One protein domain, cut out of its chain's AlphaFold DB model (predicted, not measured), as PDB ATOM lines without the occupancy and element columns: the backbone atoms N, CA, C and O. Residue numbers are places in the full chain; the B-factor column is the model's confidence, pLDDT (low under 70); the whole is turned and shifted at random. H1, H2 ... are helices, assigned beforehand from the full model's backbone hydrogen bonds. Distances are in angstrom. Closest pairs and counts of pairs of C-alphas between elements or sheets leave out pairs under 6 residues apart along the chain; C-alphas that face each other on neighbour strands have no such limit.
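AT A GLANCE: This is residues 78 to 142 of the 142 residues of an uncharacterized protein of Curtobacterium sp. MCLR17_036 (UniProt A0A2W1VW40). Five short helices, H1 to H5, sit as a small rounded ball round a middle that no helix runs through. The printed part folds back twice, from H1 to H2 and from H2 to H3; then H4 packs on H1, and H5 packs with its residues 129 to 133 on H3. The 65 printed residues, class all helix, have five named helices in that order and no named strand. The whole is compact, radius of gyration of the C-alphas 10.6 A, spanning 24 by 21 by 21 A.

HOW THE PARTS SIT: Start at H1, residues 78 to 87, which forms a helical hairpin with the hub H2, residues 89 to 100, at a steep tilt of 44 degrees; the closest C-alphas, of Lys 85 and Ile 92, are 7.0 A apart. H2 forms a second hairpin with H3, residues 103 to 112, at a shallow tilt of 27 degrees; look at the closest C-alphas, of Ala 98 and Phe 106, 4.7 A apart. H4, residues 115 to 125, touches H1, closest at the C-alphas of Ile 80 and Ile 121, 6.4 A apart. With residues 129 to 133 alone, H5, residues 129 to 141, touches H3 at a steep tilt of 65 degrees, closest at the C-alphas of Ile 103 and Phe 133, 6.6 A apart. H2 and H5 only just touch, with 3 pairs of C-alphas within 8 A, the closest those of Ile 99 and Trp 137, 6.4 A apart. H2 and H4 are apart. Every O i to N i+4 pair is within hydrogen-bond range in H1, H3, H4 and H5, and 6 of 8 in H2.

IN THESE COORDINATES: Find C-alpha 78 at (303.778, 333.050, 192.620), where H1 begins. H2 runs 18.1 A from C-alpha 89 at (290.286, 327.657, 194.168). H5 runs 17.5 A to C-alpha 141 at (299.132, 341.597, 182.589).

THE WHOLE: The C-alphas farthest apart, of Gly 115 and Gly 142, are 28.7 A apart. The printed part has no cut, and its four links are tight. Residues 88 to 89, 116, 124, 126 to 127 and 142 have pLDDT under 70.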
ATOM      1  N   GLY A  78     303.978 334.477 192.872       81.50
ATOM      2  CA  GLY A  78     303.778 333.050 192.620       81.50
ATOM      3  C   GLY A  78     303.479 332.236 193.885       81.50
ATOM      4  O   GLY A  78     302.605 331.372 193.850       81.50
ATOM      5  N   THR A  79     304.114 332.544 195.019       82.81
ATOM      6  CA  THR A  79     303.870 331.875 196.310       82.81
ATOM      7  C   THR A  79     302.470 332.181 196.833       82.81
ATOM      8  O   THR A  79     301.766 331.283 197.292       82.81
ATOM      9  N   ILE A  80     302.023 333.430 196.686       79.62
ATOM     10  CA  ILE A  80     300.687 333.870 197.101       79.62
ATOM     11  C   ILE A  80     299.621 333.201 196.233       79.62
ATOM     12  O   ILE A  80     298.679 332.608 196.754       79.62
ATOM     13  N   VAL A  81     299.787 333.230 194.908       81.75
ATOM     14  CA  VAL A  81     298.856 332.593 193.967       81.75
ATOM     15  C   VAL A  81     298.819 331.078 194.175       81.75
ATOM     16  O   VAL A  81     297.737 330.497 194.170       81.75
ATOM     17  N   THR A  82     299.964 330.434 194.415       85.62
ATOM     18  CA  THR A  82     300.046 328.990 194.698       85.62
ATOM     19  C   THR A  82     299.343 328.637 196.005       85.62
ATOM     20  O   THR A  82     298.579 327.672 196.051       85.62
ATOM     21  N   TRP A  83     299.525 329.441 197.054       82.94
ATOM     22  CA  TRP A  83     298.801 329.253 198.305       82.94
ATOM     23  C   TRP A  83     297.287 329.404 198.111       82.94
ATOM     24  O   TRP A  83     296.534 328.516 198.515       82.94
ATOM     25  N   ILE A  84     296.831 330.461 197.425       80.81
ATOM     26  CA  ILE A  84     295.403 330.660 197.117       80.81
ATOM     27  C   ILE A  84     294.878 329.496 196.268       80.81
ATOM     28  O   ILE A  84     293.778 329.016 196.510       80.81
ATOM     29  N   LYS A  85     295.653 328.992 195.305       79.88
ATOM     30  CA  LYS A  85     295.253 327.870 194.443       79.88
ATOM     31  C   LYS A  85     294.992 326.595 195.246       79.88
ATOM     32  O   LYS A  85     294.026 325.895 194.959       79.88
ATOM     33  N   ASN A  86     295.822 326.327 196.250       82.62
ATOM     34  CA  ASN A  86     295.728 325.118 197.068       82.62
ATOM     35  C   ASN A  86     294.669 325.217 198.175       82.62
ATOM     36  O   ASN A  86     294.136 324.196 198.591       82.62
ATOM     37  N   ASN A  87     294.361 326.429 198.646       74.50
ATOM     38  CA  ASN A  87     293.466 326.634 199.791       74.50
ATOM     39  C   ASN A  87     292.101 327.221 199.400       74.50
ATOM     40  O   ASN A  87     291.138 327.090 200.148       74.50
ATOM     41  N   ALA A  88     292.001 327.890 198.249       69.81
ATOM     42  CA  ALA A  88     290.842 328.691 197.872       69.81
ATOM     43  C   ALA A  88     290.650 328.801 196.335       69.81
ATOM     44  O   ALA A  88     290.745 329.889 195.757       69.81
ATOM     45  N   PRO A  89     290.340 327.694 195.634       68.25
ATOM     46  CA  PRO A  89     290.286 327.657 194.168       68.25
ATOM     47  C   PRO A  89     289.261 328.626 193.549       68.25
ATOM     48  O   PRO A  89     289.533 329.236 192.515       68.25
ATOM     49  N   SER A  90     288.118 328.865 194.200       70.25
ATOM     50  CA  SER A  90     287.083 329.798 193.711       70.25
ATOM     51  C   SER A  90     287.504 331.272 193.764       70.25
ATOM     52  O   SER A  90     286.875 332.134 193.150       70.25
ATOM     53  N   ILE A  91     288.581 331.579 194.485       75.25
ATOM     54  CA  ILE A  91     289.006 332.946 194.791       75.25
ATOM     55  C   ILE A  91     289.872 333.529 193.679       75.25
ATOM     56  O   ILE A  91     289.804 334.727 193.424       75.25
ATOM     57  N   ILE A  92     290.612 332.690 192.950       77.94
ATOM     58  CA  ILE A  92     291.487 333.129 191.853       77.94
ATOM     59  C   ILE A  92     290.687 333.745 190.701       77.94
ATOM     60  O   ILE A  92     291.109 334.749 190.127       77.94
ATOM     61  N   SER A  93     289.518 333.188 190.376       79.94
ATOM     62  CA  SER A  93     288.658 333.738 189.320       79.94
ATOM     63  C   SER A  93     288.134 335.132 189.693       79.94
ATOM     64  O   SER A  93     288.260 336.082 188.915       79.94
ATOM     65  N   GLY A  94     287.651 335.288 190.935       80.81
ATOM     66  CA  GLY A  94     287.250 336.585 191.487       80.81
ATOM     67  C   GLY A  94     288.414 337.575 191.566       80.81
ATOM     68  O   GLY A  94     288.249 338.729 191.184       80.81
ATOM     69  N   MET A  95     289.605 337.108 191.953       81.38
ATOM     70  CA  MET A  95     290.837 337.899 191.988       81.38
ATOM     71  C   MET A  95     291.170 338.458 190.611       81.38
ATOM     72  O   MET A  95     291.349 339.661 190.465       81.38
ATOM     73  N   LYS A  96     291.219 337.605 189.582       81.56
ATOM     74  CA  LYS A  96     291.578 338.017 188.221       81.56
ATOM     75  C   LYS A  96     290.568 339.012 187.651       81.56
ATOM     76  O   LYS A  96     290.974 339.986 187.022       81.56
ATOM     77  N   SER A  97     289.275 338.796 187.901       84.25
ATOM     78  CA  SER A  97     288.212 339.715 187.481       84.25
ATOM     79  C   SER A  97     288.295 341.059 188.219       84.25
ATOM     80  O   SER A  97     288.252 342.116 187.594       84.25
ATOM     81  N   ALA A  98     288.530 341.033 189.535       84.06
ATOM     82  CA  ALA A  98     288.696 342.231 190.352       84.06
ATOM     83  C   ALA A  98     289.961 343.019 189.992       84.06
ATOM     84  O   ALA A  98     289.907 344.245 189.939       84.06
ATOM     85  N   ILE A  99     291.070 342.331 189.689       86.12
ATOM     86  CA  ILE A  99     292.302 342.958 189.205       86.12
ATOM     87  C   ILE A  99     292.015 343.680 187.890       86.12
ATOM     88  O   ILE A  99     292.317 344.864 187.787       86.12
ATOM     89  N   ARG A 100     291.347 343.015 186.935       84.81
ATOM     90  CA  ARG A 100     290.912 343.612 185.657       84.81
ATOM     91  C   ARG A 100     290.017 344.838 185.841       84.81
ATOM     92  O   ARG A 100     290.099 345.774 185.056       84.81
ATOM     93  N   GLY A 101     289.185 344.831 186.880       83.94
ATOM     94  CA  GLY A 101     288.337 345.952 187.277       83.94
ATOM     95  C   GLY A 101     289.070 347.093 187.998       83.94
ATOM     96  O   GLY A 101     288.413 348.053 188.398       83.94
ATOM     97  N   GLY A 102     290.389 346.999 188.191       85.25
ATOM     98  CA  GLY A 102     291.221 348.019 188.824       85.25
ATOM     99  C   GLY A 102     291.307 347.918 190.350       85.25
ATOM    100  O   GLY A 102     290.655 347.103 191.004       85.25
ATOM    101  N   ILE A 103     292.118 348.796 190.946       81.19
ATOM    102  CA  ILE A 103     292.496 348.697 192.364       81.19
ATOM    103  C   ILE A 103     291.319 348.862 193.335       81.19
ATOM    104  O   ILE A 103     291.330 348.290 194.421       81.19
ATOM    105  N   ASN A 104     290.277 349.603 192.948       86.12
ATOM    106  CA  ASN A 104     289.090 349.794 193.784       86.12
ATOM    107  C   ASN A 104     288.228 348.521 193.850       86.12
ATOM    108  O   ASN A 104     287.800 348.112 194.928       86.12
ATOM    109  N   ASN A 105     288.051 347.841 192.712       85.50
ATOM    110  CA  ASN A 105     287.383 346.541 192.660       85.50
ATOM    111  C   ASN A 105     288.199 345.466 193.372       85.50
ATOM    112  O   ASN A 105     287.634 344.673 194.122       85.50
ATOM    113  N   PHE A 106     289.523 345.490 193.221       82.94
ATOM    114  CA  PHE A 106     290.412 344.626 193.988       82.94
ATOM    115  C   PHE A 106     290.299 344.862 195.495       82.94
ATOM    116  O   PHE A 106     290.207 343.898 196.244       82.94
ATOM    117  N   LYS A 107     290.242 346.113 195.961       83.44
ATOM    118  CA  LYS A 107     290.033 346.424 197.383       83.44
ATOM    119  C   LYS A 107     288.682 345.934 197.895       83.44
ATOM    120  O   LYS A 107     288.629 345.400 199.001       83.44
ATOM    121  N   ASN A 108     287.610 346.095 197.123       84.75
ATOM    122  CA  ASN A 108     286.282 345.609 197.504       84.75
ATOM    123  C   ASN A 108     286.239 344.084 197.559       84.75
ATOM    124  O   ASN A 108     285.786 343.516 198.548       84.75
ATOM    125  N   TRP A 109     286.798 343.422 196.548       83.31
ATOM    126  CA  TRP A 109     286.980 341.978 196.543       83.31
ATOM    127  C   TRP A 109     287.830 341.520 197.734       83.31
ATOM    128  O   TRP A 109     287.410 340.643 198.479       83.31
ATOM    129  N   TRP A 110     288.962 342.179 197.990       79.38
ATOM    130  CA  TRP A 110     289.857 341.883 199.105       79.38
ATOM    131  C   TRP A 110     289.186 342.064 200.467       79.38
ATOM    132  O   TRP A 110     289.488 341.321 201.394       79.38
ATOM    133  N   ASN A 111     288.294 343.048 200.610       81.75
ATOM    134  CA  ASN A 111     287.468 343.245 201.806       81.75
ATOM    135  C   ASN A 111     286.315 342.244 201.916       81.75
ATOM    136  O   ASN A 111     285.937 341.906 203.032       81.75
ATOM    137  N   GLY A 112     285.804 341.744 200.792       75.25
ATOM    138  CA  GLY A 112     284.802 340.679 200.744       75.25
ATOM    139  C   GLY A 112     285.367 339.274 200.980       75.25
ATOM    140  O   GLY A 112     284.596 338.340 201.194       75.25
ATOM    141  N   LEU A 113     286.694 339.100 200.961       77.50
ATOM    142  CA  LEU A 113     287.331 337.829 201.300       77.50
ATOM    143  C   LEU A 113     287.154 337.515 202.781       77.50
ATOM    144  O   LEU A 113     287.359 338.366 203.649       77.50
ATOM    145  N   SER A 114     286.856 336.251 203.076       73.62
ATOM    146  CA  SER A 114     286.814 335.769 204.451       73.62
ATOM    147  C   SER A 114     288.152 336.030 205.152       73.62
ATOM    148  O   SER A 114     289.225 335.872 204.561       73.62
ATOM    149  N   GLY A 115     288.091 336.404 206.434       70.00
ATOM    150  CA  GLY A 115     289.263 336.812 207.218       70.00
ATOM    151  C   GLY A 115     290.409 335.793 207.231       70.00
ATOM    152  O   GLY A 115     291.565 336.193 207.322       70.00
ATOM    153  N   TRP A 116     290.120 334.501 207.043       64.25
ATOM    154  CA  TRP A 116     291.132 333.444 206.962       64.25
ATOM    155  C   TRP A 116     292.012 333.530 205.699       64.25
ATOM    156  O   TRP A 116     293.207 333.259 205.779       64.25
ATOM    157  N   ILE A 117     291.477 333.974 204.553       74.12
ATOM    158  CA  ILE A 117     292.268 334.184 203.321       74.12
ATOM    159  C   ILE A 117     293.198 335.375 203.497       74.12
ATOM    160  O   ILE A 117     294.369 335.320 203.131       74.12
ATOM    161  N   ARG A 118     292.681 336.446 204.102       73.25
ATOM    162  CA  ARG A 118     293.459 337.647 204.412       73.25
ATOM    163  C   ARG A 118     294.575 337.317 205.393       73.25
ATOM    164  O   ARG A 118     295.705 337.708 205.149       73.25
ATOM    165  N   ALA A 119     294.282 336.539 206.434       74.31
ATOM    166  CA  ALA A 119     295.278 336.073 207.391       74.31
ATOM    167  C   ALA A 119     296.352 335.202 206.724       74.31
ATOM    168  O   ALA A 119     297.535 335.440 206.939       74.31
ATOM    169  N   GLY A 120     295.961 334.249 205.870       75.12
ATOM    170  CA  GLY A 120     296.908 333.394 205.154       75.12
ATOM    171  C   GLY A 120     297.808 334.169 204.193       75.12
ATOM    172  O   GLY A 120     299.021 333.977 204.189       75.12
ATOM    173  N   ILE A 121     297.254 335.120 203.440       73.19
ATOM    174  CA  ILE A 121     298.063 335.954 202.546       73.19
ATOM    175  C   ILE A 121     298.889 336.970 203.335       73.19
ATOM    176  O   ILE A 121     300.036 337.185 202.979       73.19
ATOM    177  N   SER A 122     298.385 337.575 204.413       72.50
ATOM    178  CA  SER A 122     299.178 338.477 205.263       72.50
ATOM    179  C   SER A 122     300.329 337.753 205.961       72.50
ATOM    180  O   SER A 122     301.420 338.316 206.041       72.50
ATOM    181  N   ALA A 123     300.119 336.506 206.395       72.06
ATOM    182  CA  ALA A 123     301.160 335.661 206.974       72.06
ATOM    183  C   ALA A 123     302.277 335.359 205.968       72.06
ATOM    184  O   ALA A 123     303.443 335.292 206.345       72.06
ATOM    185  N   ILE A 124     301.919 335.202 204.692       69.31
ATOM    186  CA  ILE A 124     302.877 334.868 203.641       69.31
ATOM    187  C   ILE A 124     303.468 336.120 203.008       69.31
ATOM    188  O   ILE A 124     304.617 336.060 202.626       69.31
ATOM    189  N   SER A 125     302.728 337.227 202.880       71.19
ATOM    190  CA  SER A 125     303.062 338.327 201.970       71.19
ATOM    191  C   SER A 125     303.614 339.588 202.624       71.19
ATOM    192  O   SER A 125     304.227 340.352 201.885       71.19
ATOM    193  N   GLN A 126     303.364 339.862 203.913       69.19
ATOM    194  CA  GLN A 126     303.699 341.118 204.633       69.19
ATOM    195  C   GLN A 126     303.456 342.456 203.878       69.19
ATOM    196  O   GLN A 126     303.817 343.523 204.367       69.19
ATOM    197  N   MET A 127     302.815 342.436 202.707       65.81
ATOM    198  CA  MET A 127     302.658 343.575 201.812       65.81
ATOM    199  C   MET A 127     301.320 344.260 202.020       65.81
ATOM    200  O   MET A 127     300.309 343.640 202.361       65.81
ATOM    201  N   SER A 128     301.304 345.554 201.705       73.81
ATOM    202  CA  SER A 128     300.059 346.301 201.601       73.81
ATOM    203  C   SER A 128     299.216 345.793 200.430       73.81
ATOM    204  O   SER A 128     299.735 345.439 199.374       73.81
ATOM    205  N   VAL A 129     297.891 345.846 200.574       76.00
ATOM    206  CA  VAL A 129     296.915 345.446 199.538       76.00
ATOM    207  C   VAL A 129     297.174 346.151 198.200       76.00
ATOM    208  O   VAL A 129     297.005 345.557 197.141       76.00
ATOM    209  N   ASN A 130     297.627 347.407 198.235       79.50
ATOM    210  CA  ASN A 130     297.991 348.156 197.031       79.50
ATOM    211  C   ASN A 130     299.209 347.568 196.305       79.50
ATOM    212  O   ASN A 130     299.237 347.520 195.081       79.50
ATOM    213  N   GLU A 131     300.214 347.126 197.053       79.06
ATOM    214  CA  GLU A 131     301.438 346.558 196.488       79.06
ATOM    215  C   GLU A 131     301.183 345.145 195.982       79.06
ATOM    216  O   GLU A 131     301.639 344.788 194.899       79.06
ATOM    217  N   LEU A 132     300.356 344.392 196.712       78.56
ATOM    218  CA  LEU A 132     299.829 343.112 196.272       78.56
ATOM    219  C   LEU A 132     299.072 343.261 194.944       78.56
ATOM    220  O   LEU A 132     299.310 342.482 194.027       78.56
ATOM    221  N   PHE A 133     298.211 344.278 194.809       81.75
ATOM    222  CA  PHE A 133     297.526 344.577 193.551       81.75
ATOM    223  C   PHE A 133     298.508 344.891 192.427       81.75
ATOM    224  O   PHE A 133     298.407 344.273 191.375       81.75
ATOM    225  N   SER A 134     299.444 345.823 192.624       82.62
ATOM    226  CA  SER A 134     300.392 346.209 191.569       82.62
ATOM    227  C   SER A 134     301.254 345.033 191.122       82.62
ATOM    228  O   SER A 134     301.476 344.848 189.928       82.62
ATOM    229  N   ALA A 135     301.695 344.206 192.065       80.44
ATOM    230  CA  ALA A 135     302.503 343.035 191.774       80.44
ATOM    231  C   ALA A 135     301.678 341.912 191.113       80.44
ATOM    232  O   ALA A 135     302.161 341.276 190.182       80.44
ATOM    233  N   LEU A 136     300.418 341.700 191.516       80.75
ATOM    234  CA  LEU A 136     299.493 340.782 190.836       80.75
ATOM    235  C   LEU A 136     299.123 341.279 189.437       80.75
ATOM    236  O   LEU A 136     299.062 340.487 188.503       80.75
ATOM    237  N   TRP A 137     298.880 342.577 189.278       82.38
ATOM    238  CA  TRP A 137     298.596 343.193 187.989       82.38
ATOM    239  C   TRP A 137     299.778 343.001 187.041       82.38
ATOM    240  O   TRP A 137     299.587 342.498 185.939       82.38
ATOM    241  N   ASN A 138     300.993 343.325 187.488       83.56
ATOM    242  CA  ASN A 138     302.211 343.106 186.715       83.56
ATOM    243  C   ASN A 138     302.445 341.613 186.415       83.56
ATOM    244  O   ASN A 138     302.825 341.281 185.309       83.56
ATOM    245  N   TYR A 139     302.123 340.702 187.337       81.38
ATOM    246  CA  TYR A 139     302.235 339.257 187.102       81.38
ATOM    247  C   TYR A 139     301.218 338.702 186.083       81.38
ATOM    248  O   TYR A 139     301.524 337.760 185.357       81.38
ATOM    249  N   PHE A 140     299.987 339.226 186.053       75.75
ATOM    250  CA  PHE A 140     298.933 338.733 185.155       75.75
ATOM    251  C   PHE A 140     298.870 339.451 183.802       75.75
ATOM    252  O   PHE A 140     298.335 338.874 182.853       75.75
ATOM    253  N   PHE A 141     299.315 340.705 183.739       77.88
ATOM    254  CA  PHE A 141     299.132 341.597 182.589       77.88
ATOM    255  C   PHE A 141     300.400 342.349 182.165       77.88
ATOM    256  O   PHE A 141     300.349 343.029 181.140       77.88
ATOM    257  N   GLY A 142     301.475 342.298 182.956       65.19
ATOM    258  CA  GLY A 142     302.798 342.803 182.572       65.19
ATOM    259  C   GLY A 142     303.573 341.755 181.792       65.19
ATOM    260  O   GLY A 142     304.386 342.187 180.951       65.19
TER     261      GLY A 142